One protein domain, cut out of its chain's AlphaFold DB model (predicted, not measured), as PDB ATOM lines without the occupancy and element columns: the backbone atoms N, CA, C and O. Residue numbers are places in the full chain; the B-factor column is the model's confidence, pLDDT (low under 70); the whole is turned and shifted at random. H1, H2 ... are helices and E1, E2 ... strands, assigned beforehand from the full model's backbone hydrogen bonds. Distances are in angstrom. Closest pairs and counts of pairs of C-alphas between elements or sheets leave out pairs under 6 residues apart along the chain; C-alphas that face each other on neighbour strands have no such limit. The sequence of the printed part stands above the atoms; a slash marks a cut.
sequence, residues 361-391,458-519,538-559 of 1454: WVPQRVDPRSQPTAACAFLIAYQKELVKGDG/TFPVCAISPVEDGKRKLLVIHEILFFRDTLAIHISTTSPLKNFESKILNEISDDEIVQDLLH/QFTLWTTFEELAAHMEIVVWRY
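This is residues 361 to 391, 458 to 519 and 538 to 559 of the 1454 residues of the protein "Calpain-like cysteine peptidase, putative" of Trypanosoma cruzi (strain CL Brener) (UniProt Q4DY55). One strongly twisted sheet of six antiparallel strands makes the core, with the long helix H1 packed on it and the short helix H3 held where the sheet curls round it. A third helix, H2, lies off the sheet at the far end of a long link, residues 494 to 511. The printed part has 115 residues, with three named helices and six named strands in the order E1 H1 E2 E3 E4 H2 E5 H3 E6; the sheet runs E1 E6 E2 E3 E4 E5, and the class is mixed, helices and strands. The whole is compact, with a radius of gyration of the C-alphas of 14.3 A and spans of 42 by 37 by 28 A.

Begin at E1, residues 361 to 366, an edge strand; beside it is E6, residues 553 to 559, where N 362 and O 558 are 2.8 A apart. E6 is also the neighbour of E2, residues 461 to 466, with N 464 and O 553 at 2.8 A. From E2 look on through a meander, each strand the antiparallel neighbour of the one before: E2, E3, residues 472 to 483, and E4, residues 486 to 493. In the hairpin of E2 and E3, N 475 and O 463 are 2.8 A apart; in that of E3 and E4, N 483 and O 486 are 2.8 A apart. E3 bends by 69 degrees at residue 478, and its pairing is staggered, with E2 over residues 472 to 476 and with E4 over 476 to 483. The other edge strand is E5, residues 539 to 544, with N 489 and O 543 at 2.8 A across from E4. H1, residues 372 to 389, is on the sheet, its closest C-alphas to E3 being Gln 383 and Ile 480, 5.8 A apart. H3, residues 545 to 551, is on the sheet too, and its Phe 545 comes within 5.4 A of Leu 487 in E4, C-alpha to C-alpha. H1 and H3 are near each other, with 7 pairs of C-alphas within 10 A. H2, residues 512 to 518, is only just not on the sheet, with 4 pairs of C-alphas within 10 A. Every O i to N i+4 pair is within hydrogen-bond range in H2, against 12 of 14 in H1 and 2 of 3 in H3.

Find C-alpha 361 at (-17.578, 59.783, 47.003), where E1 begins. H1 runs 25.8 A from C-alpha 372 at (-12.487, 40.547, 35.346). E3 spans 28.0 A, E4 22.2 A and E6 19.3 A, and E6 ends at C-alpha 559, (-13.783, 58.847, 48.559).

The two C-alphas farthest apart, those of Asp 510 and Tyr 559, are 44.0 A apart. Residues 392 to 457 and 520 to 537 are not printed, with gaps of 17.4 A and 22.5 A between the C-alphas across the two cuts. Of the links that are printed whole, E4 to H2 is long. The mean pLDDT of the printed part is 70.3; 46 residues are under 70, among them 494 to 519.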
ATOM      1  N   TRP A 361     -17.552  61.164  47.476       82.34
ATOM      2  CA  TRP A 361     -17.578  59.783  47.003       82.34
ATOM      3  C   TRP A 361     -17.889  59.746  45.501       82.34
ATOM      4  O   TRP A 361     -19.006  60.025  45.073       82.34
ATOM      5  N   VAL A 362     -16.898  59.370  44.693       79.14
ATOM      6  CA  VAL A 362     -16.966  59.358  43.225       79.14
ATOM      7  C   VAL A 362     -17.068  57.920  42.698       79.14
ATOM      8  O   VAL A 362     -16.285  57.067  43.126       79.14
ATOM      9  N   PRO A 363     -17.976  57.615  41.750       84.04
ATOM     10  CA  PRO A 363     -18.116  56.266  41.216       84.04
ATOM     11  C   PRO A 363     -16.989  55.923  40.226       84.04
ATOM     12  O   PRO A 363     -16.751  56.615  39.232       84.04
ATOM     13  N   GLN A 364     -16.306  54.806  40.467       83.20
ATOM     14  CA  GLN A 364     -15.422  54.131  39.517       83.20
ATOM     15  C   GLN A 364     -16.181  52.951  38.902       83.20
ATOM     16  O   GLN A 364     -16.442  51.958  39.582       83.20
ATOM     17  N   ARG A 365     -16.531  53.042  37.612       80.81
ATOM     18  CA  ARG A 365     -17.166  51.928  36.891       80.81
ATOM     19  C   ARG A 365     -16.132  50.917  36.407       80.81
ATOM     20  O   ARG A 365     -15.071  51.287  35.906       80.81
ATOM     21  N   VAL A 366     -16.481  49.643  36.519       81.14
ATOM     22  CA  VAL A 366     -15.685  48.490  36.105       81.14
ATOM     23  C   VAL A 366     -16.617  47.553  35.340       81.14
ATOM     24  O   VAL A 366     -17.510  46.950  35.930       81.14
ATOM     25  N   ASP A 367     -16.437  47.428  34.022       81.71
ATOM     26  CA  ASP A 367     -17.099  46.364  33.257       81.71
ATOM     27  C   ASP A 367     -16.354  45.044  33.529       81.71
ATOM     28  O   ASP A 367     -15.189  44.903  33.141       81.71
ATOM     29  N   PRO A 368     -16.985  44.065  34.198       80.51
ATOM     30  CA  PRO A 368     -16.330  42.818  34.593       80.51
ATOM     31  C   PRO A 368     -15.922  41.931  33.404       80.51
ATOM     32  O   PRO A 368     -15.128  41.017  33.596       80.51
ATOM     33  N   ARG A 369     -16.406  42.190  32.179       78.81
ATOM     34  CA  ARG A 369     -15.984  41.452  30.970       78.81
ATOM     35  C   ARG A 369     -14.656  41.951  30.410       78.81
ATOM     36  O   ARG A 369     -13.845  41.141  29.972       78.81
ATOM     37  N   SER A 370     -14.419  43.262  30.424       73.32
ATOM     38  CA  SER A 370     -13.138  43.858  30.021       73.32
ATOM     39  C   SER A 370     -12.102  43.884  31.147       73.32
ATOM     40  O   SER A 370     -10.907  43.921  30.858       73.32
ATOM     41  N   GLN A 371     -12.528  43.853  32.416       75.45
ATOM     42  CA  GLN A 371     -11.640  43.919  33.586       75.45
ATOM     43  C   GLN A 371     -11.997  42.886  34.685       75.45
ATOM     44  O   GLN A 371     -12.163  43.274  35.847       75.45
ATOM     45  N   PRO A 372     -12.086  41.573  34.375       74.79
ATOM     46  CA  PRO A 372     -12.487  40.547  35.346       74.79
ATOM     47  C   PRO A 372     -11.575  40.516  36.579       74.79
ATOM     48  O   PRO A 372     -12.063  40.448  37.702       74.79
ATOM     49  N   THR A 373     -10.259  40.671  36.396       69.95
ATOM     50  CA  THR A 373      -9.273  40.703  37.489       69.95
ATOM     51  C   THR A 373      -9.556  41.808  38.509       69.95
ATOM     52  O   THR A 373      -9.516  41.563  39.713       69.95
ATOM     53  N   ALA A 374      -9.877  43.018  38.037       75.56
ATOM     54  CA  ALA A 374     -10.191  44.150  38.904       75.56
ATOM     55  C   ALA A 374     -11.557  43.965  39.580       75.56
ATOM     56  O   ALA A 374     -11.678  44.159  40.786       75.56
ATOM     57  N   ALA A 375     -12.561  43.517  38.821       81.66
ATOM     58  CA  ALA A 375     -13.895  43.209  39.325       81.66
ATOM     59  C   ALA A 375     -13.866  42.177  40.470       81.66
ATOM     60  O   ALA A 375     -14.408  42.446  41.543       81.66
ATOM     61  N   CYS A 376     -13.178  41.042  40.296       78.72
ATOM     62  CA  CYS A 376     -13.000  40.054  41.363       78.72
ATOM     63  C   CYS A 376     -12.247  40.639  42.567       78.72
ATOM     64  O   CYS A 376     -12.689  40.461  43.699       78.72
ATOM     65  N   ALA A 377     -11.141  41.359  42.345       75.47
ATOM     66  CA  ALA A 377     -10.349  41.939  43.430       75.47
ATOM     67  C   ALA A 377     -11.153  42.940  44.282       75.47
ATOM     68  O   ALA A 377     -11.049  42.919  45.507       75.47
ATOM     69  N   PHE A 378     -11.993  43.776  43.659       82.15
ATOM     70  CA  PHE A 378     -12.867  44.707  44.377       82.15
ATOM     71  C   PHE A 378     -13.981  43.987  45.152       82.15
ATOM     72  O   PHE A 378     -14.217  44.318  46.312       82.15
ATOM     73  N   LEU A 379     -14.610  42.961  44.570       83.75
ATOM     74  CA  LEU A 379     -15.615  42.144  45.262       83.75
ATOM     75  C   LEU A 379     -15.026  41.414  46.487       83.75
ATOM     76  O   LEU A 379     -15.622  41.435  47.560       83.75
ATOM     77  N   ILE A 380     -13.833  40.826  46.367       78.39
ATOM     78  CA  ILE A 380     -13.165  40.109  47.469       78.39
ATOM     79  C   ILE A 380     -12.674  41.080  48.554       78.39
ATOM     80  O   ILE A 380     -12.719  40.756  49.739       78.39
ATOM     81  N   ALA A 381     -12.229  42.284  48.180       74.82
ATOM     82  CA  ALA A 381     -11.890  43.327  49.147       74.82
ATOM     83  C   ALA A 381     -13.125  43.784  49.945       74.82
ATOM     84  O   ALA A 381     -13.056  43.870  51.167       74.82
ATOM     85  N   TYR A 382     -14.268  43.989  49.280       80.68
ATOM     86  CA  TYR A 382     -15.538  44.328  49.933       80.68
ATOM     87  C   TYR A 382     -16.035  43.200  50.857       80.68
ATOM     88  O   TYR A 382     -16.409  43.457  52.001       80.68
ATOM     89  N   GLN A 383     -15.928  41.935  50.425       77.49
ATOM     90  CA  GLN A 383     -16.240  40.754  51.246       77.49
ATOM     91  C   GLN A 383     -15.458  40.729  52.573       77.49
ATOM     92  O   GLN A 383     -16.020  40.385  53.612       77.49
ATOM     93  N   LYS A 384     -14.173  41.115  52.564       70.05
ATOM     94  CA  LYS A 384     -13.334  41.148  53.776       70.05
ATOM     95  C   LYS A 384     -13.755  42.208  54.798       70.05
ATOM     96  O   LYS A 384     -13.417  42.047  55.968       70.05
ATOM     97  N   GLU A 385     -14.471  43.253  54.388       64.72
ATOM     98  CA  GLU A 385     -15.012  44.261  55.310       64.72
ATOM     99  C   GLU A 385     -16.421  43.918  55.798       64.72
ATOM    100  O   GLU A 385     -16.717  44.185  56.960       64.72
ATOM    101  N   LEU A 386     -17.257  43.260  54.980       65.67
ATOM    102  CA  LEU A 386     -18.559  42.738  55.429       65.67
ATOM    103  C   LEU A 386     -18.396  41.853  56.675       65.67
ATOM    104  O   LEU A 386     -18.991  42.134  57.709       65.67
ATOM    105  N   VAL A 387     -17.453  40.907  56.627       58.43
ATOM    106  CA  VAL A 387     -17.113  39.990  57.736       58.43
ATOM    107  C   VAL A 387     -16.588  40.707  59.002       58.43
ATOM    108  O   VAL A 387     -16.514  40.100  60.068       58.43
ATOM    109  N   LYS A 388     -16.235  42.000  58.930       54.44
ATOM    110  CA  LYS A 388     -15.914  42.835  60.107       54.44
ATOM    111  C   LYS A 388     -17.087  43.704  60.579       54.44
ATOM    112  O   LYS A 388     -17.062  44.179  61.712       54.44
ATOM    113  N   GLY A 389     -18.063  43.979  59.713       47.62
ATOM    114  CA  GLY A 389     -19.118  44.973  59.933       47.62
ATOM    115  C   GLY A 389     -20.305  44.486  60.768       47.62
ATOM    116  O   GLY A 389     -20.957  45.302  61.426       47.62
ATOM    117  N   ASP A 390     -20.558  43.174  60.787       45.31
ATOM    118  CA  ASP A 390     -21.776  42.564  61.350       45.31
ATOM    119  C   ASP A 390     -22.026  42.857  62.842       45.31
ATOM    120  O   ASP A 390     -23.159  42.761  63.312       45.31
ATOM    121  N   GLY A 391     -21.009  43.284  63.596       43.10
ATOM    122  CA  GLY A 391     -21.154  43.610  65.017       43.10
ATOM    123  C   GLY A 391     -22.054  44.817  65.335       43.10
ATOM    124  O   GLY A 391     -22.545  44.910  66.456       43.10
ATOM    125  N   THR A 458     -10.620  50.699  51.736       60.54
ATOM    126  CA  THR A 458     -11.969  50.141  51.784       60.54
ATOM    127  C   THR A 458     -12.896  51.005  50.926       60.54
ATOM    128  O   THR A 458     -12.714  52.220  50.813       60.54
ATOM    129  N   PHE A 459     -13.847  50.376  50.240       75.48
ATOM    130  CA  PHE A 459     -14.770  51.052  49.330       75.48
ATOM    131  C   PHE A 459     -16.132  50.343  49.334       75.48
ATOM    132  O   PHE A 459     -16.171  49.112  49.273       75.48
ATOM    133  N   PRO A 460     -17.253  51.081  49.371       83.33
ATOM    134  CA  PRO A 460     -18.570  50.506  49.154       83.33
ATOM    135  C   PRO A 460     -18.779  50.186  47.665       83.33
ATOM    136  O   PRO A 460     -18.349  50.935  46.780       83.33
ATOM    137  N   VAL A 461     -19.432  49.056  47.383       86.41
ATOM    138  CA  VAL A 461     -19.602  48.516  46.024       86.41
ATOM    139  C   VAL A 461     -21.077  48.238  45.745       86.41
ATOM    140  O   VAL A 461     -21.779  47.659  46.570       86.41
ATOM    141  N   CYS A 462     -21.545  48.612  44.556       88.07
ATOM    142  CA  CYS A 462     -22.853  48.223  44.030       88.07
ATOM    143  C   CYS A 462     -22.720  47.692  42.597       88.07
ATOM    144  O   CYS A 462     -21.731  47.957  41.911       88.07
ATOM    145  N   ALA A 463     -23.727  46.964  42.121       87.27
ATOM    146  CA  ALA A 463     -23.844  46.601  40.711       87.27
ATOM    147  C   ALA A 463     -24.873  47.503  40.014       87.27
ATOM    148  O   ALA A 463     -25.784  48.031  40.652       87.27
ATOM    149  N   ILE A 464     -24.739  47.689  38.702       84.44
ATOM    150  CA  ILE A 464     -25.698  48.436  37.884       84.44
ATOM    151  C   ILE A 464     -26.031  47.631  36.635       84.44
ATOM    152  O   ILE A 464     -25.148  47.272  35.858       84.44
ATOM    153  N   SER A 465     -27.321  47.383  36.413       79.60
ATOM    154  CA  SER A 465     -27.807  46.771  35.176       79.60
ATOM    155  C   SER A 465     -28.406  47.845  34.252       79.60
ATOM    156  O   SER A 465     -29.255  48.630  34.701       79.60
ATOM    157  N   PRO A 466     -27.975  47.924  32.977       69.53
ATOM    158  CA  PRO A 466     -28.589  48.806  31.993       69.53
ATOM    159  C   PRO A 466     -29.964  48.262  31.590       69.53
ATOM    160  O   PRO A 466     -30.103  47.094  31.224       69.53
ATOM    161  N   VAL A 467     -30.984  49.117  31.636       66.86
ATOM    162  CA  VAL A 467     -32.334  48.789  31.165       66.86
ATOM    163  C   VAL A 467     -32.498  49.284  29.726       66.86
ATOM    164  O   VAL A 467     -31.839  50.236  29.295       66.86
ATOM    165  N   GLU A 468     -33.408  48.663  28.976       57.27
ATOM    166  CA  GLU A 468     -33.995  49.308  27.797       57.27
ATOM    167  C   GLU A 468     -34.563  50.695  28.202       57.27
ATOM    168  O   GLU A 468     -34.880  50.934  29.368       57.27
ATOM    169  N   ASP A 469     -34.588  51.650  27.270       58.35
ATOM    170  CA  ASP A 469     -34.770  53.099  27.515       58.35
ATOM    171  C   ASP A 469     -33.610  53.821  28.243       58.35
ATOM    172  O   ASP A 469     -33.736  54.987  28.610       58.35
ATOM    173  N   GLY A 470     -32.454  53.176  28.454       57.62
ATOM    174  CA  GLY A 470     -31.224  53.834  28.934       57.62
ATOM    175  C   GLY A 470     -31.202  54.201  30.426       57.62
ATOM    176  O   GLY A 470     -30.186  54.685  30.929       57.62
ATOM    177  N   LYS A 471     -32.296  53.928  31.144       65.90
ATOM    178  CA  LYS A 471     -32.393  54.012  32.608       65.90
ATOM    179  C   LYS A 471     -31.447  52.990  33.252       65.90
ATOM    180  O   LYS A 471     -31.241  51.894  32.722       65.90
ATOM    181  N   ARG A 472     -30.874  53.325  34.412       71.77
ATOM    182  CA  ARG A 472     -29.913  52.473  35.135       71.77
ATOM    183  C   ARG A 472     -30.524  51.957  36.436       71.77
ATOM    184  O   ARG A 472     -30.917  52.752  37.285       71.77
ATOM    185  N   LYS A 473     -30.589  50.632  36.614       77.16
ATOM    186  CA  LYS A 473     -30.993  50.023  37.893       77.16
ATOM    187  C   LYS A 473     -29.762  49.743  38.740       77.16
ATOM    188  O   LYS A 473     -28.967  48.876  38.383       77.16
ATOM    189  N   LEU A 474     -29.635  50.461  39.855       85.12
ATOM    190  CA  LEU A 474     -28.647  50.172  40.891       85.12
ATOM    191  C   LEU A 474     -29.130  49.030  41.785       85.12
ATOM    192  O   LEU A 474     -30.301  48.970  42.162       85.12
ATOM    193  N   LEU A 475     -28.196  48.137  42.096       85.43
ATOM    194  CA  LEU A 475     -28.387  46.872  42.788       85.43
ATOM    195  C   LEU A 475     -27.414  46.826  43.968       85.43
ATOM    196  O   LEU A 475     -26.196  46.934  43.789       85.43
ATOM    197  N   VAL A 476     -27.956  46.697  45.176       84.76
ATOM    198  CA  VAL A 476     -27.161  46.680  46.411       84.76
ATOM    199  C   VAL A 476     -26.622  45.268  46.625       84.76
ATOM    200  O   VAL A 476     -27.399  44.316  46.571       84.76
ATOM    201  N   ILE A 477     -25.310  45.137  46.840       87.07
ATOM    202  CA  ILE A 477     -24.636  43.859  47.108       87.07
ATOM    203  C   ILE A 477     -24.544  43.673  48.623       87.07
ATOM    204  O   ILE A 477     -23.828  44.427  49.284       87.07
ATOM    205  N   HIS A 478     -25.259  42.670  49.139       81.64
ATOM    206  CA  HIS A 478     -25.346  42.366  50.573       81.64
ATOM    207  C   HIS A 478     -24.261  41.394  51.008       81.64
ATOM    208  O   HIS A 478     -23.503  41.670  51.927       81.64
ATOM    209  N   GLU A 479     -24.152  40.270  50.305       81.91
ATOM    210  CA  GLU A 479     -23.204  39.208  50.628       81.91
ATOM    211  C   GLU A 479     -22.455  38.747  49.383       81.91
ATOM    212  O   GLU A 479     -22.963  38.778  48.257       81.91
ATOM    213  N   ILE A 480     -21.234  38.277  49.610       84.40
ATOM    214  CA  ILE A 480     -20.398  37.615  48.616       84.40
ATOM    215  C   ILE A 480     -19.898  36.333  49.276       84.40
ATOM    216  O   ILE A 480     -19.296  36.379  50.349       84.40
ATOM    217  N   LEU A 481     -20.139  35.190  48.641       78.42
ATOM    218  CA  LEU A 481     -19.715  33.870  49.105       78.42
ATOM    219  C   LEU A 481     -18.847  33.191  48.048       78.42
ATOM    220  O   LEU A 481     -19.040  33.369  46.845       78.42
ATOM    221  N   PHE A 482     -17.897  32.375  48.497       74.56
ATOM    222  CA  PHE A 482     -17.088  31.555  47.603       74.56
ATOM    223  C   PHE A 482     -17.794  30.215  47.362       74.56
ATOM    224  O   PHE A 482     -17.812  29.350  48.234       74.56
ATOM    225  N   PHE A 483     -18.407  30.049  46.189       61.30
ATOM    226  CA  PHE A 483     -19.189  28.870  45.824       61.30
ATOM    227  C   PHE A 483     -18.489  28.044  44.742       61.30
ATOM    228  O   PHE A 483     -18.337  28.486  43.599       61.30
ATOM    229  N   ARG A 484     -18.100  26.813  45.095       68.61
ATOM    230  CA  ARG A 484     -17.272  25.911  44.272       68.61
ATOM    231  C   ARG A 484     -15.971  26.613  43.840       68.61
ATOM    232  O   ARG A 484     -15.072  26.743  44.658       68.61
ATOM    233  N   ASP A 485     -15.906  27.108  42.604       68.56
ATOM    234  CA  ASP A 485     -14.757  27.824  42.017       68.56
ATOM    235  C   ASP A 485     -15.080  29.299  41.671       68.56
ATOM    236  O   ASP A 485     -14.392  29.930  40.868       68.56
ATOM    237  N   THR A 486     -16.188  29.835  42.190       71.49
ATOM    238  CA  THR A 486     -16.829  31.074  41.713       71.49
ATOM    239  C   THR A 486     -17.324  31.949  42.855       71.49
ATOM    240  O   THR A 486     -17.554  31.453  43.953       71.49
ATOM    241  N   LEU A 487     -17.536  33.245  42.612       79.48
ATOM    242  CA  LEU A 487     -18.235  34.098  43.579       79.48
ATOM    243  C   LEU A 487     -19.748  33.985  43.350       79.48
ATOM    244  O   LEU A 487     -20.225  34.232  42.239       79.48
ATOM    245  N   ALA A 488     -20.485  33.620  44.396       79.68
ATOM    246  CA  ALA A 488     -21.928  33.804  44.494       79.68
ATOM    247  C   ALA A 488     -22.194  35.146  45.186       79.68
ATOM    248  O   ALA A 488     -21.525  35.485  46.163       79.68
ATOM    249  N   ILE A 489     -23.127  35.930  44.655       85.74
ATOM    250  CA  ILE A 489     -23.331  37.331  45.025       85.74
ATOM    251  C   ILE A 489     -24.818  37.535  45.312       85.74
ATOM    252  O   ILE A 489     -25.660  37.279  44.447       85.74
ATOM    253  N   HIS A 490     -25.136  37.987  46.524       84.97
ATOM    254  CA  HIS A 490     -26.494  38.287  46.962       84.97
ATOM    255  C   HIS A 490     -26.805  39.757  46.686       84.97
ATOM    256  O   HIS A 490     -26.142  40.651  47.219       84.97
ATOM    257  N   ILE A 491     -27.809  40.012  45.846       85.03
ATOM    258  CA  ILE A 491     -28.198  41.363  45.434       85.03
ATOM    259  C   ILE A 491     -29.678  41.636  45.688       85.03
ATOM    260  O   ILE A 491     -30.519  40.746  45.546       85.03
ATOM    261  N   SER A 492     -30.012  42.887  46.019       80.30
ATOM    262  CA  SER A 492     -31.403  43.349  46.115       80.30
ATOM    263  C   SER A 492     -31.757  44.405  45.066       80.30
ATOM    264  O   SER A 492     -30.918  45.194  44.624       80.30
ATOM    265  N   THR A 493     -33.033  44.413  44.677       71.61
ATOM    266  CA  THR A 493     -33.638  45.371  43.744       71.61
ATOM    267  C   THR A 493     -35.004  45.845  44.251       71.61
ATOM    268  O   THR A 493     -35.747  45.099  44.895       71.61
ATOM    269  N   THR A 494     -35.348  47.095  43.936       61.58
ATOM    270  CA  THR A 494     -36.666  47.710  44.186       61.58
ATOM    271  C   THR A 494     -37.751  47.219  43.223       61.58
ATOM    272  O   THR A 494     -38.935  47.382  43.498       61.58
ATOM    273  N   SER A 495     -37.367  46.612  42.097       62.54
ATOM    274  CA  SER A 495     -38.301  46.092  41.095       62.54
ATOM    275  C   SER A 495     -37.706  44.906  40.318       62.54
ATOM    276  O   SER A 495     -36.496  44.892  40.056       62.54
ATOM    277  N   PRO A 496     -38.517  43.907  39.915       57.81
ATOM    278  CA  PRO A 496     -38.015  42.646  39.371       57.81
ATOM    279  C   PRO A 496     -37.222  42.837  38.068       57.81
ATOM    280  O   PRO A 496     -37.542  43.681  37.222       57.81
ATOM    281  N   LEU A 497     -36.158  42.046  37.911       62.43
ATOM    282  CA  LEU A 497     -35.273  42.066  36.747       62.43
ATOM    283  C   LEU A 497     -35.741  41.042  35.705       62.43
ATOM    284  O   LEU A 497     -35.416  39.865  35.804       62.43
ATOM    285  N   LYS A 498     -36.448  41.496  34.661       59.48
ATOM    286  CA  LYS A 498     -36.929  40.632  33.558       59.48
ATOM    287  C   LYS A 498     -35.817  39.889  32.798       59.48
ATOM    288  O   LYS A 498     -36.105  38.912  32.118       59.48
ATOM    289  N   ASN A 499     -34.575  40.370  32.883       59.64
ATOM    290  CA  ASN A 499     -33.443  39.869  32.099       59.64
ATOM    291  C   ASN A 499     -32.722  38.679  32.752       59.64
ATOM    292  O   ASN A 499     -31.819  38.119  32.138       59.64
ATOM    293  N   PHE A 500     -33.098  38.308  33.977       56.75
ATOM    294  CA  PHE A 500     -32.543  37.161  34.681       56.75
ATOM    295  C   PHE A 500     -33.629  36.101  34.826       56.75
ATOM    296  O   PHE A 500     -34.643  36.334  35.484       56.75
ATOM    297  N   GLU A 501     -33.388  34.910  34.277       50.38
ATOM    298  CA  GLU A 501     -33.999  33.709  34.839       50.38
ATOM    299  C   GLU A 501     -33.428  33.551  36.244       50.38
ATOM    300  O   GLU A 501     -32.321  33.045  36.438       50.38
ATOM    301  N   SER A 502     -34.159  34.040  37.243       45.51
ATOM    302  CA  SER A 502     -33.790  33.813  38.627       45.51
ATOM    303  C   SER A 502     -33.869  32.313  38.898       45.51
ATOM    304  O   SER A 502     -34.949  31.784  39.175       45.51
ATOM    305  N   LYS A 503     -32.714  31.638  38.905       45.73
ATOM    306  CA  LYS A 503     -32.504  30.501  39.802       45.73
ATOM    307  C   LYS A 503     -32.593  31.038  41.228       45.73
ATOM    308  O   LYS A 503     -31.588  31.288  41.883       45.73
ATOM    309  N   ILE A 504     -33.827  31.258  41.680       44.09
ATOM    310  CA  ILE A 504     -34.105  31.500  43.086       44.09
ATOM    311  C   ILE A 504     -33.591  30.251  43.792       44.09
ATOM    312  O   ILE A 504     -34.081  29.150  43.525       44.09
ATOM    313  N   LEU A 505     -32.571  30.414  44.633       44.33
ATOM    314  CA  LEU A 505     -32.032  29.341  45.460       44.33
ATOM    315  C   LEU A 505     -33.023  29.098  46.607       44.33
ATOM    316  O   LEU A 505     -32.779  29.433  47.760       44.33
ATOM    317  N   ASN A 506     -34.197  28.595  46.235       44.84
ATOM    318  CA  ASN A 506     -35.234  28.122  47.132       44.84
ATOM    319  C   ASN A 506     -34.881  26.707  47.596       44.84
ATOM    320  O   ASN A 506     -34.219  25.948  46.886       44.84
ATOM    321  N   GLU A 507     -35.441  26.316  48.736       42.15
ATOM    322  CA  GLU A 507     -35.293  24.985  49.345       42.15
ATOM    323  C   GLU A 507     -35.707  23.829  48.405       42.15
ATOM    324  O   GLU A 507     -35.278  22.695  48.584       42.15
ATOM    325  N   ILE A 508     -36.485  24.123  47.355       44.14
ATOM    326  CA  ILE A 508     -37.003  23.190  46.334       44.14
ATOM    327  C   ILE A 508     -35.962  22.891  45.218       44.14
ATOM    328  O   ILE A 508     -36.284  22.297  44.196       44.14
ATOM    329  N   SER A 509     -34.706  23.331  45.354       44.75
ATOM    330  CA  SER A 509     -33.636  23.054  44.380       44.75
ATOM    331  C   SER A 509     -32.973  21.690  44.628       44.75
ATOM    332  O   SER A 509     -32.218  21.559  45.586       44.75
ATOM    333  N   ASP A 510     -33.151  20.726  43.713       45.29
ATOM    334  CA  ASP A 510     -32.642  19.333  43.782       45.29
ATOM    335  C   ASP A 510     -31.095  19.153  43.831       45.29
ATOM    336  O   ASP A 510     -30.597  18.030  43.779       45.29
ATOM    337  N   ASP A 511     -30.303  20.229  43.885       47.42
ATOM    338  CA  ASP A 511     -28.840  20.169  44.056       47.42
ATOM    339  C   ASP A 511     -28.531  20.219  45.563       47.42
ATOM    340  O   ASP A 511     -28.622  21.284  46.177       47.42
ATOM    341  N   GLU A 512     -28.170  19.076  46.162       53.18
ATOM    342  CA  GLU A 512     -27.870  18.945  47.603       53.18
ATOM    343  C   GLU A 512     -26.861  20.002  48.091       53.18
ATOM    344  O   GLU A 512     -26.982  20.517  49.198       53.18
ATOM    345  N   ILE A 513     -25.912  20.410  47.239       50.72
ATOM    346  CA  ILE A 513     -24.874  21.393  47.580       50.72
ATOM    347  C   ILE A 513     -25.436  22.833  47.577       50.72
ATOM    348  O   ILE A 513     -24.883  23.723  48.225       50.72
ATOM    349  N   VAL A 514     -26.549  23.085  46.876       52.84
ATOM    350  CA  VAL A 514     -27.321  24.335  47.002       52.84
ATOM    351  C   VAL A 514     -28.116  24.337  48.306       52.84
ATOM    352  O   VAL A 514     -28.120  25.360  48.988       52.84
ATOM    353  N   GLN A 515     -28.724  23.210  48.697       50.21
ATOM    354  CA  GLN A 515     -29.336  23.103  50.025       50.21
ATOM    355  C   GLN A 515     -28.290  23.292  51.133       50.21
ATOM    356  O   GLN A 515     -28.535  24.100  52.024       50.21
ATOM    357  N   ASP A 516     -27.112  22.667  51.045       52.21
ATOM    358  CA  ASP A 516     -26.008  22.871  51.997       52.21
ATOM    359  C   ASP A 516     -25.551  24.334  52.062       52.21
ATOM    360  O   ASP A 516     -25.323  24.837  53.159       52.21
ATOM    361  N   LEU A 517     -25.448  25.051  50.931       49.51
ATOM    362  CA  LEU A 517     -25.084  26.477  50.938       49.51
ATOM    363  C   LEU A 517     -26.146  27.340  51.641       49.51
ATOM    364  O   LEU A 517     -25.791  28.239  52.401       49.51
ATOM    365  N   LEU A 518     -27.433  27.040  51.450       50.02
ATOM    366  CA  LEU A 518     -28.532  27.691  52.178       50.02
ATOM    367  C   LEU A 518     -28.559  27.294  53.668       50.02
ATOM    368  O   LEU A 518     -28.988  28.076  54.514       50.02
ATOM    369  N   HIS A 519     -28.059  26.102  54.005       47.84
ATOM    370  CA  HIS A 519     -27.954  25.575  55.369       47.84
ATOM    371  C   HIS A 519     -26.607  25.881  56.056       47.84
ATOM    372  O   HIS A 519     -26.400  25.418  57.183       47.84
ATOM    373  N   GLN A 538     -39.744  44.323  47.896       54.51
ATOM    374  CA  GLN A 538     -38.312  44.048  47.734       54.51
ATOM    375  C   GLN A 538     -38.081  42.658  47.141       54.51
ATOM    376  O   GLN A 538     -38.605  41.667  47.642       54.51
ATOM    377  N   PHE A 539     -37.248  42.591  46.102       65.97
ATOM    378  CA  PHE A 539     -36.794  41.337  45.509       65.97
ATOM    379  C   PHE A 539     -35.299  41.177  45.787       65.97
ATOM    380  O   PHE A 539     -34.490  42.008  45.368       65.97
ATOM    381  N   THR A 540     -34.932  40.109  46.486       73.31
ATOM    382  CA  THR A 540     -33.550  39.638  46.621       73.31
ATOM    383  C   THR A 540     -33.316  38.452  45.691       73.31
ATOM    384  O   THR A 540     -34.230  37.671  45.423       73.31
ATOM    385  N   LEU A 541     -32.096  38.315  45.169       78.86
ATOM    386  CA  LEU A 541     -31.680  37.128  44.425       78.86
ATOM    387  C   LEU A 541     -30.182  36.864  44.581       78.86
ATOM    388  O   LEU A 541     -29.388  37.780  44.796       78.86
ATOM    389  N   TRP A 542     -29.808  35.598  44.427       80.46
ATOM    390  CA  TRP A 542     -28.422  35.175  44.266       80.46
ATOM    391  C   TRP A 542     -28.090  35.061  42.777       80.46
ATOM    392  O   TRP A 542     -28.894  34.559  41.994       80.46
ATOM    393  N   THR A 543     -26.899  35.504  42.390       80.08
ATOM    394  CA  THR A 543     -26.353  35.339  41.035       80.08
ATOM    395  C   THR A 543     -24.871  34.972  41.113       80.08
ATOM    396  O   THR A 543     -24.215  35.255  42.120       80.08
ATOM    397  N   THR A 544     -24.322  34.313  40.091       82.75
ATOM    398  CA  THR A 544     -22.875  34.043  40.039       82.75
ATOM    399  C   THR A 544     -22.128  35.185  39.353       82.75
ATOM    400  O   THR A 544     -22.707  35.955  38.584       82.75
ATOM    401  N   PHE A 545     -20.822  35.299  39.601       83.17
ATOM    402  CA  PHE A 545     -19.981  36.326  38.981       83.17
ATOM    403  C   PHE A 545     -20.078  36.354  37.446       83.17
ATOM    404  O   PHE A 545     -20.071  37.432  36.862       83.17
ATOM    405  N   GLU A 546     -20.214  35.203  36.783       79.05
ATOM    406  CA  GLU A 546     -20.330  35.121  35.321       79.05
ATOM    407  C   GLU A 546     -21.685  35.637  34.804       79.05
ATOM    408  O   GLU A 546     -21.749  36.256  33.743       79.05
ATOM    409  N   GLU A 547     -22.767  35.413  35.556       76.57
ATOM    410  CA  GLU A 547     -24.111  35.907  35.225       76.57
ATOM    411  C   GLU A 547     -24.242  37.409  35.494       76.57
ATOM    412  O   GLU A 547     -24.788  38.137  34.662       76.57
ATOM    413  N   LEU A 548     -23.654  37.894  36.593       82.61
ATOM    414  CA  LEU A 548     -23.460  39.324  36.823       82.61
ATOM    415  C   LEU A 548     -22.636  39.931  35.681       82.61
ATOM    416  O   LEU A 548     -23.044  40.931  35.095       82.61
ATOM    417  N   ALA A 549     -21.518  39.304  35.301       80.93
ATOM    418  CA  ALA A 549     -20.627  39.846  34.284       80.93
ATOM    419  C   ALA A 549     -21.248  39.907  32.883       80.93
ATOM    420  O   ALA A 549     -20.970  40.837  32.126       80.93
ATOM    421  N   ALA A 550     -22.128  38.971  32.529       76.75
ATOM    422  CA  ALA A 550     -22.852  39.014  31.263       76.75
ATOM    423  C   ALA A 550     -23.784  40.242  31.130       76.75
ATOM    424  O   ALA A 550     -24.034  40.695  30.007       76.75
ATOM    425  N   HIS A 551     -24.279  40.788  32.252       76.59
ATOM    426  CA  HIS A 551     -25.474  41.641  32.291       76.59
ATOM    427  C   HIS A 551     -25.377  42.916  33.164       76.59
ATOM    428  O   HIS A 551     -26.348  43.680  33.220       76.59
ATOM    429  N   MET A 552     -24.251  43.168  33.843       80.85
ATOM    430  CA  MET A 552     -24.074  44.299  34.767       80.85
ATOM    431  C   MET A 552     -22.683  44.946  34.684       80.85
ATOM    432  O   MET A 552     -21.682  44.292  34.398       80.85
ATOM    433  N   GLU A 553     -22.626  46.237  35.005       85.40
ATOM    434  CA  GLU A 553     -21.410  46.964  35.384       85.40
ATOM    435  C   GLU A 553     -21.244  46.898  36.915       85.40
ATOM    436  O   GLU A 553     -22.234  46.919  37.650       85.40
ATOM    437  N   ILE A 554     -20.009  46.857  37.423       87.19
ATOM    438  CA  ILE A 554     -19.719  47.041  38.854       87.19
ATOM    439  C   ILE A 554     -19.327  48.501  39.081       87.19
ATOM    440  O   ILE A 554     -18.563  49.068  38.299       87.19
ATOM    441  N   VAL A 555     -19.819  49.110  40.159       86.72
ATOM    442  CA  VAL A 555     -19.460  50.473  40.562       86.72
ATOM    443  C   VAL A 555     -18.847  50.454  41.954       86.72
ATOM    444  O   VAL A 555     -19.474  50.046  42.930       86.72
ATOM    445  N   VAL A 556     -17.597  50.904  42.024       86.72
ATOM    446  CA  VAL A 556     -16.805  51.031  43.248       86.72
ATOM    447  C   VAL A 556     -16.777  52.502  43.638       86.72
ATOM    448  O   VAL A 556     -16.293  53.332  42.872       86.72
ATOM    449  N   TRP A 557     -17.281  52.845  44.818       86.00
ATOM    450  CA  TRP A 557     -17.305  54.232  45.274       86.00
ATOM    451  C   TRP A 557     -15.975  54.596  45.932       86.00
ATOM    452  O   TRP A 557     -15.493  53.918  46.838       86.00
ATOM    453  N   ARG A 558     -15.347  55.668  45.445       79.87
ATOM    454  CA  ARG A 558     -14.037  56.151  45.888       79.87
ATOM    455  C   ARG A 558     -14.198  57.498  46.574       79.87
ATOM    456  O   ARG A 558     -14.532  58.476  45.916       79.87
ATOM    457  N   TYR A 559     -13.930  57.564  47.874       80.32
ATOM    458  CA  TYR A 559     -13.783  58.847  48.559       80.32
ATOM    459  C   TYR A 559     -12.563  59.584  47.979       80.32
ATOM    460  O   TYR A 559     -11.490  58.987  47.870       80.32
TER     461      TYR A 559